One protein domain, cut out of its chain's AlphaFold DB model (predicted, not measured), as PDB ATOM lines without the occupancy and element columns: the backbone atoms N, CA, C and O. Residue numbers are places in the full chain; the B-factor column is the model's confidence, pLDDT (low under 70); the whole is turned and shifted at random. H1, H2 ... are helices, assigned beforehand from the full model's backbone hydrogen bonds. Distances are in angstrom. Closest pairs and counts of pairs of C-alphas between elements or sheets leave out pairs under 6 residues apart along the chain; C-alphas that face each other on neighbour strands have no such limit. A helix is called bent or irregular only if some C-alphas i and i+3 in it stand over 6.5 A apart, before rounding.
ATOM      1  N   CYS A   2      -6.028  25.507  53.092       60.88
ATOM      2  CA  CYS A   2      -6.133  24.099  52.664       60.88
ATOM      3  C   CYS A   2      -5.388  23.083  53.565       60.88
ATOM      4  O   CYS A   2      -5.683  21.898  53.513       60.88
ATOM      5  N   MET A   3      -4.525  23.538  54.487       64.88
ATOM      6  CA  MET A   3      -3.941  22.692  55.545       64.88
ATOM      7  C   MET A   3      -4.945  22.237  56.624       64.88
ATOM      8  O   MET A   3      -4.612  21.356  57.410       64.88
ATOM      9  N   ILE A   4      -6.139  22.845  56.706       76.19
ATOM     10  CA  ILE A   4      -7.164  22.472  57.702       76.19
ATOM     11  C   ILE A   4      -7.768  21.104  57.371       76.19
ATOM     12  O   ILE A   4      -8.010  20.309  58.274       76.19
ATOM     13  N   ASP A   5      -7.984  20.827  56.085       77.31
ATOM     14  CA  ASP A   5      -8.405  19.517  55.597       77.31
ATOM     15  C   ASP A   5      -7.815  19.276  54.194       77.31
ATOM     16  O   ASP A   5      -8.409  19.694  53.193       77.31
ATOM     17  N   PRO A   6      -6.637  18.633  54.102       70.69
ATOM     18  CA  PRO A   6      -5.921  18.464  52.838       70.69
ATOM     19  C   PRO A   6      -6.623  17.506  51.866       70.69
ATOM     20  O   PRO A   6      -6.334  17.529  50.674       70.69
ATOM     21  N   ASN A   7      -7.558  16.678  52.344       75.44
ATOM     22  CA  ASN A   7      -8.273  15.715  51.504       75.44
ATOM     23  C   ASN A   7      -9.567  16.292  50.911       75.44
ATOM     24  O   ASN A   7     -10.206  15.656  50.070       75.44
ATOM     25  N   ASN A   8      -9.981  17.487  51.341       80.06
ATOM     26  CA  ASN A   8     -11.213  18.099  50.873       80.06
ATOM     27  C   ASN A   8     -10.993  18.848  49.554       80.06
ATOM     28  O   ASN A   8     -10.432  19.946  49.509       80.06
ATOM     29  N   ILE A   9     -11.506  18.258  48.475       79.25
ATOM     30  CA  ILE A   9     -11.393  18.777  47.106       79.25
ATOM     31  C   ILE A   9     -11.983  20.190  46.996       79.25
ATOM     32  O   ILE A   9     -11.374  21.061  46.379       79.25
ATOM     33  N   VAL A  10     -13.126  20.454  47.637       80.88
ATOM     34  CA  VAL A  10     -13.785  21.772  47.607       80.88
ATOM     35  C   VAL A  10     -12.935  22.815  48.330       80.88
ATOM     36  O   VAL A  10     -12.739  23.921  47.828       80.88
ATOM     37  N   LEU A  11     -12.370  22.457  49.485       80.00
ATOM     38  CA  LEU A  11     -11.497  23.359  50.234       80.00
ATOM     39  C   LEU A  11     -10.216  23.676  49.450       80.00
ATOM     40  O   LEU A  11      -9.788  24.832  49.419       80.00
ATOM     41  N   SER A  12      -9.635  22.682  48.774       77.56
ATOM     42  CA  SER A  12      -8.467  22.873  47.911       77.56
ATOM     43  C   SER A  12      -8.786  23.737  46.686       77.56
ATOM     44  O   SER A  12      -7.995  24.604  46.328       77.56
ATOM     45  N   GLN A  13      -9.948  23.555  46.059       80.12
ATOM     46  CA  GLN A  13     -10.382  24.359  44.910       80.12
ATOM     47  C   GLN A  13     -10.605  25.832  45.274       80.12
ATOM     48  O   GLN A  13     -10.236  26.726  44.514       80.12
ATOM     49  N   LEU A  14     -11.194  26.104  46.439       81.56
ATOM     50  CA  LEU A  14     -11.490  27.471  46.865       81.56
ATOM     51  C   LEU A  14     -10.266  28.183  47.457       81.56
ATOM     52  O   LEU A  14     -10.089  29.375  47.227       81.56
ATOM     53  N   THR A  15      -9.429  27.473  48.218       80.38
ATOM     54  CA  THR A  15      -8.378  28.093  49.053       80.38
ATOM     55  C   THR A  15      -6.948  27.714  48.669       80.38
ATOM     56  O   THR A  15      -6.005  28.269  49.231       80.38
ATOM     57  N   GLY A  16      -6.770  26.754  47.759       70.19
ATOM     58  CA  GLY A  16      -5.458  26.279  47.330       70.19
ATOM     59  C   GLY A  16      -4.751  27.241  46.375       70.19
ATOM     60  O   GLY A  16      -5.374  28.113  45.768       70.19
ATOM     61  N   TYR A  17      -3.440  27.037  46.217       66.12
ATOM     62  CA  TYR A  17      -2.585  27.800  45.299       66.12
ATOM     63  C   TYR A  17      -3.023  27.659  43.832       66.12
ATOM     64  O   TYR A  17      -3.053  28.633  43.092       66.12
ATOM     65  N   ARG A  18      -3.432  26.449  43.430       65.94
ATOM     66  CA  ARG A  18      -4.052  26.161  42.120       65.94
ATOM     67  C   ARG A  18      -5.580  26.295  42.161       65.94
ATOM     68  O   ARG A  18      -6.293  25.554  41.496       65.94
ATOM     69  N   GLY A  19      -6.082  27.138  43.053       73.19
ATOM     70  CA  GLY A  19      -7.499  27.375  43.288       73.19
ATOM     71  C   GLY A  19      -7.819  28.863  43.191       73.19
ATOM     72  O   GLY A  19      -7.115  29.622  42.537       73.19
ATOM     73  N   LEU A  20      -8.879  29.300  43.868       76.12
ATOM     74  CA  LEU A  20      -9.337  30.700  43.838       76.12
ATOM     75  C   LEU A  20      -8.676  31.606  44.894       76.12
ATOM     76  O   LEU A  20      -9.033  32.781  45.014       76.12
ATOM     77  N   GLY A  21      -7.737  31.072  45.684       76.12
ATOM     78  CA  GLY A  21      -6.983  31.831  46.688       76.12
ATOM     79  C   GLY A  21      -7.836  32.429  47.816       76.12
ATOM     80  O   GLY A  21      -7.426  33.395  48.461       76.12
ATOM     81  N   MET A  22      -9.036  31.897  48.067       80.94
ATOM     82  CA  MET A  22      -9.957  32.452  49.057       80.94
ATOM     83  C   MET A  22      -9.378  32.323  50.472       80.94
ATOM     84  O   MET A  22      -9.066  31.229  50.944       80.94
ATOM     85  N   GLY A  23      -9.221  33.458  51.158       74.56
ATOM     86  CA  GLY A  23      -8.648  33.499  52.506       74.56
ATOM     87  C   GLY A  23      -7.141  33.215  52.578       74.56
ATOM     88  O   GLY A  23      -6.641  32.904  53.662       74.56
ATOM     89  N   ALA A  24      -6.411  33.307  51.460       71.06
ATOM     90  CA  ALA A  24      -4.953  33.300  51.472       71.06
ATOM     91  C   ALA A  24      -4.440  34.625  52.060       71.06
ATOM     92  O   ALA A  24      -4.582  35.689  51.460       71.06
ATOM     93  N   LEU A  25      -3.872  34.563  53.265       71.94
ATOM     94  CA  LEU A  25      -3.193  35.692  53.894       71.94
ATOM     95  C   LEU A  25      -1.698  35.534  53.671       71.94
ATOM     96  O   LEU A  25      -1.099  34.567  54.141       71.94
ATOM     97  N   VAL A  26      -1.108  36.493  52.969       73.50
ATOM     98  CA  VAL A  26       0.335  36.560  52.766       73.50
ATOM     99  C   VAL A  26       0.866  37.770  53.516       73.50
ATOM    100  O   VAL A  26       0.337  38.869  53.376       73.50
ATOM    101  N   PHE A  27       1.893  37.552  54.337       77.12
ATOM    102  CA  PHE A  27       2.572  38.605  55.103       77.12
ATOM    103  C   PHE A  27       3.934  38.982  54.516       77.12
ATOM    104  O   PHE A  27       4.589  39.893  55.018       77.12
ATOM    105  N   ASP A  28       4.368  38.285  53.468       81.06
ATOM    106  CA  ASP A  28       5.582  38.633  52.748       81.06
ATOM    107  C   ASP A  28       5.318  39.838  51.846       81.06
ATOM    108  O   ASP A  28       4.501  39.769  50.928       81.06
ATOM    109  N   TRP A  29       6.029  40.936  52.107       77.75
ATOM    110  CA  TRP A  29       5.930  42.141  51.296       77.75
ATOM    111  C   TRP A  29       6.301  41.868  49.844       77.75
ATOM    112  O   TRP A  29       5.615  42.399  48.987       77.75
ATOM    113  N   ALA A  30       7.301  41.024  49.565       74.12
ATOM    114  CA  ALA A  30       7.686  40.704  48.193       74.12
ATOM    115  C   ALA A  30       6.527  40.022  47.462       74.12
ATOM    116  O   ALA A  30       6.099  40.518  46.428       74.12
ATOM    117  N   THR A  31       5.939  38.983  48.058       71.19
ATOM    118  CA  THR A  31       4.758  38.314  47.502       71.19
ATOM    119  C   THR A  31       3.541  39.241  47.424       71.19
ATOM    120  O   THR A  31       2.841  39.219  46.422       71.19
ATOM    121  N   ILE A  32       3.271  40.100  48.414       70.62
ATOM    122  CA  ILE A  32       2.197  41.113  48.335       70.62
ATOM    123  C   ILE A  32       2.454  42.042  47.149       70.62
ATOM    124  O   ILE A  32       1.552  42.304  46.365       70.62
ATOM    125  N   THR A  33       3.685  42.516  46.989       66.62
ATOM    126  CA  THR A  33       4.093  43.367  45.876       66.62
ATOM    127  C   THR A  33       4.379  42.616  44.591       66.62
ATOM    128  O   THR A  33       4.901  43.280  43.721       66.62
ATOM    129  N   ASP A  34       4.119  41.311  44.483       61.56
ATOM    130  CA  ASP A  34       4.297  40.500  43.263       61.56
ATOM    131  C   ASP A  34       2.930  39.954  42.808       61.56
ATOM    132  O   ASP A  34       2.426  40.256  41.729       61.56
ATOM    133  N   SER A  35       2.217  39.298  43.731       57.09
ATOM    134  CA  SER A  35       0.851  38.787  43.544       57.09
ATOM    135  C   SER A  35      -0.196  39.877  43.309       57.09
ATOM    136  O   SER A  35      -1.158  39.665  42.575       57.09
ATOM    137  N   ILE A  36      -0.021  41.059  43.908       52.50
ATOM    138  CA  ILE A  36      -0.849  42.228  43.599       52.50
ATOM    139  C   ILE A  36      -0.275  42.959  42.374       52.50
ATOM    140  O   ILE A  36      -1.011  43.680  41.711       52.50
ATOM    141  N   THR A  37       0.995  42.765  42.005       47.25
ATOM    142  CA  THR A  37       1.715  43.652  41.077       47.25
ATOM    143  C   THR A  37       1.781  43.236  39.625       47.25
ATOM    144  O   THR A  37       1.949  44.116  38.781       47.25
ATOM    145  N   ASP A  38       1.493  41.980  39.299       49.78
ATOM    146  CA  ASP A  38       1.153  41.624  37.915       49.78
ATOM    147  C   ASP A  38      -0.105  42.369  37.415       49.78
ATOM    148  O   ASP A  38      -0.348  42.459  36.212       49.78
ATOM    149  N   SER A  39      -0.897  42.967  38.319       49.88
ATOM    150  CA  SER A  39      -2.065  43.800  37.981       49.88
ATOM    151  C   SER A  39      -2.028  45.232  38.543       49.88
ATOM    152  O   SER A  39      -2.636  46.133  37.960       49.88
ATOM    153  N   PHE A  40      -1.315  45.481  39.645       50.97
ATOM    154  CA  PHE A  40      -1.276  46.769  40.336       50.97
ATOM    155  C   PHE A  40       0.153  47.119  40.765       50.97
ATOM    156  O   PHE A  40       0.667  46.542  41.714       50.97
ATOM    157  N   SER A  41       0.781  48.114  40.128       55.06
ATOM    158  CA  SER A  41       2.003  48.776  40.628       55.06
ATOM    159  C   SER A  41       2.024  48.862  42.161       55.06
ATOM    160  O   SER A  41       0.952  49.005  42.744       55.06
ATOM    161  N   SER A  42       3.207  48.813  42.802       66.94
ATOM    162  CA  SER A  42       3.376  48.829  44.275       66.94
ATOM    163  C   SER A  42       2.191  49.486  45.004       66.94
ATOM    164  O   SER A  42       1.886  50.640  44.685       66.94
ATOM    165  N   PRO A  43       1.536  48.825  45.983       69.25
ATOM    166  CA  PRO A  43       0.314  49.329  46.624       69.25
ATOM    167  C   PRO A  43       0.442  50.740  47.219       69.25
ATOM    168  O   PRO A  43      -0.545  51.387  47.544       69.25
ATOM    169  N   VAL A  44       1.657  51.252  47.379       78.19
ATOM    170  CA  VAL A  44       1.905  52.629  47.813       78.19
ATOM    171  C   VAL A  44       1.628  53.658  46.703       78.19
ATOM    172  O   VAL A  44       1.241  54.787  46.994       78.19
ATOM    173  N   LEU A  45       1.816  53.285  45.436       79.31
ATOM    174  CA  LEU A  45       1.675  54.150  44.259       79.31
ATOM    175  C   LEU A  45       0.228  54.243  43.756       79.31
ATOM    176  O   LEU A  45      -0.160  55.254  43.174       79.31
ATOM    177  N   VAL A  46      -0.564  53.192  43.965       82.50
ATOM    178  CA  VAL A  46      -1.941  53.105  43.464       82.50
ATOM    179  C   VAL A  46      -2.887  53.834  44.426       82.50
ATOM    180  O   VAL A  46      -2.834  53.608  45.635       82.50
ATOM    181  N   PRO A  47      -3.793  54.698  43.941       87.88
ATOM    182  CA  PRO A  47      -4.728  55.399  44.805       87.88
ATOM    183  C   PRO A  47      -5.748  54.436  45.425       87.88
ATOM    184  O   PRO A  47      -6.205  53.479  44.798       87.88
ATOM    185  N   ARG A  48      -6.181  54.742  46.653       84.25
ATOM    186  CA  ARG A  48      -7.069  53.876  47.452       84.25
ATOM    187  C   ARG A  48      -8.363  53.490  46.733       84.25
ATOM    188  O   ARG A  48      -8.818  52.361  46.869       84.25
ATOM    189  N   PHE A  49      -8.955  54.404  45.959       88.44
ATOM    190  CA  PHE A  49     -10.194  54.110  45.233       88.44
ATOM    191  C   PHE A  49      -9.994  52.989  44.200       88.44
ATOM    192  O   PHE A  49     -10.857  52.127  44.064       88.44
ATOM    193  N   ALA A  50      -8.850  52.975  43.507       86.12
ATOM    194  CA  ALA A  50      -8.539  51.971  42.496       86.12
ATOM    195  C   ALA A  50      -8.263  50.609  43.145       86.12
ATOM    196  O   ALA A  50      -8.733  49.591  42.648       86.12
ATOM    197  N   GLN A  51      -7.593  50.603  44.302       82.75
ATOM    198  CA  GLN A  51      -7.363  49.388  45.091       82.75
ATOM    199  C   GLN A  51      -8.668  48.763  45.575       82.75
ATOM    200  O   GLN A  51      -8.880  47.569  45.399       82.75
ATOM    201  N   ILE A  52      -9.560  49.571  46.158       86.94
ATOM    202  CA  ILE A  52     -10.850  49.088  46.662       86.94
ATOM    203  C   ILE A  52     -11.692  48.545  45.508       86.94
ATOM    204  O   ILE A  52     -12.259  47.465  45.630       86.94
ATOM    205  N   ASN A  53     -11.744  49.250  44.374       88.62
ATOM    206  CA  ASN A  53     -12.509  48.792  43.217       88.62
ATOM    207  C   ASN A  53     -11.937  47.488  42.631       88.62
ATOM    208  O   ASN A  53     -12.688  46.566  42.323       88.62
ATOM    209  N   GLY A  54     -10.606  47.381  42.550       84.69
ATOM    210  CA  GLY A  54      -9.912  46.158  42.150       84.69
ATOM    211  C   GLY A  54     -10.200  44.984  43.087       84.69
ATOM    212  O   GLY A  54     -10.524  43.896  42.619       84.69
ATOM    213  N   LEU A  55     -10.172  45.214  44.403       84.62
ATOM    214  CA  LEU A  55     -10.490  44.203  45.413       84.62
ATOM    215  C   LEU A  55     -11.952  43.751  45.333       84.62
ATOM    216  O   LEU A  55     -12.226  42.555  45.371       84.62
ATOM    217  N   VAL A  56     -12.895  44.687  45.199       89.88
ATOM    218  CA  VAL A  56     -14.323  44.371  45.039       89.88
ATOM    219  C   VAL A  56     -14.545  43.550  43.770       89.88
ATOM    220  O   VAL A  56     -15.243  42.538  43.820       89.88
ATOM    221  N   GLY A  57     -13.912  43.937  42.658       88.25
ATOM    222  CA  GLY A  57     -13.935  43.169  41.416       88.25
ATOM    223  C   GLY A  57     -13.363  41.763  41.603       88.25
ATOM    224  O   GLY A  57     -14.004  40.789  41.219       88.25
ATOM    225  N   PHE A  58     -12.206  41.640  42.255       84.50
ATOM    226  CA  PHE A  58     -11.582  40.352  42.544       84.50
ATOM    227  C   PHE A  58     -12.496  39.445  43.375       84.50
ATOM    228  O   PHE A  58     -12.745  38.313  42.968       84.50
ATOM    229  N   VAL A  59     -13.042  39.937  44.491       87.38
ATOM    230  CA  VAL A  59     -13.952  39.172  45.359       87.38
ATOM    231  C   VAL A  59     -15.212  38.764  44.597       87.38
ATOM    232  O   VAL A  59     -15.627  37.610  44.655       87.38
ATOM    233  N   PHE A  60     -15.812  39.679  43.840       90.56
ATOM    234  CA  PHE A  60     -17.027  39.379  43.092       90.56
ATOM    235  C   PHE A  60     -16.787  38.343  41.985       90.56
ATOM    236  O   PHE A  60     -17.514  37.355  41.891       90.56
ATOM    237  N   PHE A  61     -15.765  38.520  41.151       88.31
ATOM    238  CA  PHE A  61     -15.534  37.610  40.032       88.31
ATOM    239  C   PHE A  61     -14.923  36.278  40.482       88.31
ATOM    240  O   PHE A  61     -15.421  35.226  40.087       88.31
ATOM    241  N   ASN A  62     -13.907  36.297  41.351       84.94
ATOM    242  CA  ASN A  62     -13.227  35.072  41.770       84.94
ATOM    243  C   ASN A  62     -13.958  34.313  42.872       84.94
ATOM    244  O   ASN A  62     -14.004  33.093  42.809       84.94
ATOM    245  N   TRP A  63     -14.528  34.978  43.880       86.69
ATOM    246  CA  TRP A  63     -15.128  34.264  45.019       86.69
ATOM    247  C   TRP A  63     -16.629  34.045  44.877       86.69
ATOM    248  O   TRP A  63     -17.178  33.178  45.552       86.69
ATOM    249  N   PHE A  64     -17.299  34.797  44.002       89.88
ATOM    250  CA  PHE A  64     -18.731  34.633  43.767       89.88
ATOM    251  C   PHE A  64     -19.032  34.078  42.371       89.88
ATOM    252  O   PHE A  64     -19.603  32.992  42.269       89.88
ATOM    253  N   LEU A  65     -18.632  34.765  41.295       90.56
ATOM    254  CA  LEU A  65     -19.031  34.379  39.937       90.56
ATOM    255  C   LEU A  65     -18.442  33.029  39.499       90.56
ATOM    256  O   LEU A  65     -19.193  32.184  39.016       90.56
ATOM    257  N   ILE A  66     -17.134  32.806  39.667       88.31
ATOM    258  CA  ILE A  66     -16.500  31.544  39.243       88.31
ATOM    259  C   ILE A  66     -17.084  30.334  39.998       88.31
ATOM    260  O   ILE A  66     -17.533  29.402  39.328       88.31
ATOM    261  N   PRO A  67     -17.180  30.322  41.346       88.69
ATOM    262  CA  PRO A  67     -17.837  29.233  42.067       88.69
ATOM    263  C   PRO A  67     -19.286  29.020  41.636       88.69
ATOM    264  O   PRO A  67     -19.700  27.878  41.445       88.69
ATOM    265  N   LEU A  68     -20.049  30.101  41.433       89.62
ATOM    266  CA  LEU A  68     -21.429  30.006  40.969       89.62
ATOM    267  C   LEU A  68     -21.505  29.270  39.626       89.62
ATOM    268  O   LEU A  68     -22.262  28.311  39.511       89.62
ATOM    269  N   LEU A  69     -20.706  29.669  38.631       87.06
ATOM    270  CA  LEU A  69     -20.693  29.049  37.300       87.06
ATOM    271  C   LEU A  69     -20.182  27.601  37.326       87.06
ATOM    272  O   LEU A  69     -20.728  26.743  36.632       87.06
ATOM    273  N   TYR A  70     -19.171  27.320  38.150       84.75
ATOM    274  CA  TYR A  70     -18.581  25.990  38.282       84.75
ATOM    275  C   TYR A  70     -19.549  24.993  38.937       84.75
ATOM    276  O   TYR A  70     -19.804  23.912  38.399       84.75
ATOM    277  N   TYR A  71     -20.157  25.356  40.069       85.31
ATOM    278  CA  TYR A  71     -21.065  24.461  40.793       85.31
ATOM    279  C   TYR A  71     -22.448  24.340  40.142       85.31
ATOM    280  O   TYR A  71     -23.082  23.297  40.278       85.31
ATOM    281  N   THR A  72     -22.894  25.339  39.372       85.44
ATOM    282  CA  THR A  72     -24.110  25.225  38.536       85.44
ATOM    283  C   THR A  72     -23.870  24.503  37.205       85.44
ATOM    284  O   THR A  72     -24.816  24.278  36.453       85.44
ATOM    285  N   ASN A  73     -22.624  24.094  36.932       83.06
ATOM    286  CA  ASN A  73     -22.206  23.345  35.748       83.06
ATOM    287  C   ASN A  73     -22.623  23.991  34.413       83.06
ATOM    288  O   ASN A  73     -22.991  23.301  33.456       83.06
TER     289      ASN A  73
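What this domain is: This is residues 2 to 73 of the 365 residues of the protein "Hypothetical protein" of Didymodactylos carnosus (UniProt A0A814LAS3). One long helix, H3, runs along the length of a loose, open fold, and the chain before it makes a second row along one side, with two short helices, H1 and H2, strung on long links. H1 is beside the later half of H3 and runs nearly antiparallel to it, H2 stands off toward the other end, and residues 68 to 73 stick out. The printed part has 72 residues with three named helices, in the order H1, H2, H3, and no named strand; its class is all helix. It is loose, with a radius of gyration of the C-alphas of 14.0 A, and only just elongated, with spans of 39 by 26 by 16 A.

Where its parts are: H3 holds residues 48 to 71 and is 33.2 A long, from C-alpha 48 at (-7.069, 53.876, 47.452) to C-alpha 71 at (-21.065, 24.461, 40.793). It is only just irregular: C-alphas 63 and 66 are 6.53 A apart. H1 holds residues 9 to 15, from C-alpha 9 at (-11.393, 18.777, 47.106), and is 10.0 A long. H2 holds residues 29 to 35 and is 9.9 A long.

How they stand to each other: H3 and H1 are close but not clearly touching; their closest C-alphas, those of Trp 63 and Leu 14, are 7.9 A apart. They run opposite ways at a shallow tilt of 9 degrees. H2 is apart from H1 and from H3. Every O i to N i+4 pair is within hydrogen-bond range in H1 and H2; in H3, 18 of 20 are.

The domain as a whole: The C-alphas of Asn 7 and Pro 47, the two farthest apart, are 40.4 A apart. The printed part has no cut. Both links, residues 16 to 28 and 36 to 47, are long. The mean pLDDT of the printed part is 76.8; residues 2 to 3, 17 to 18 and 33 to 43 are under 70.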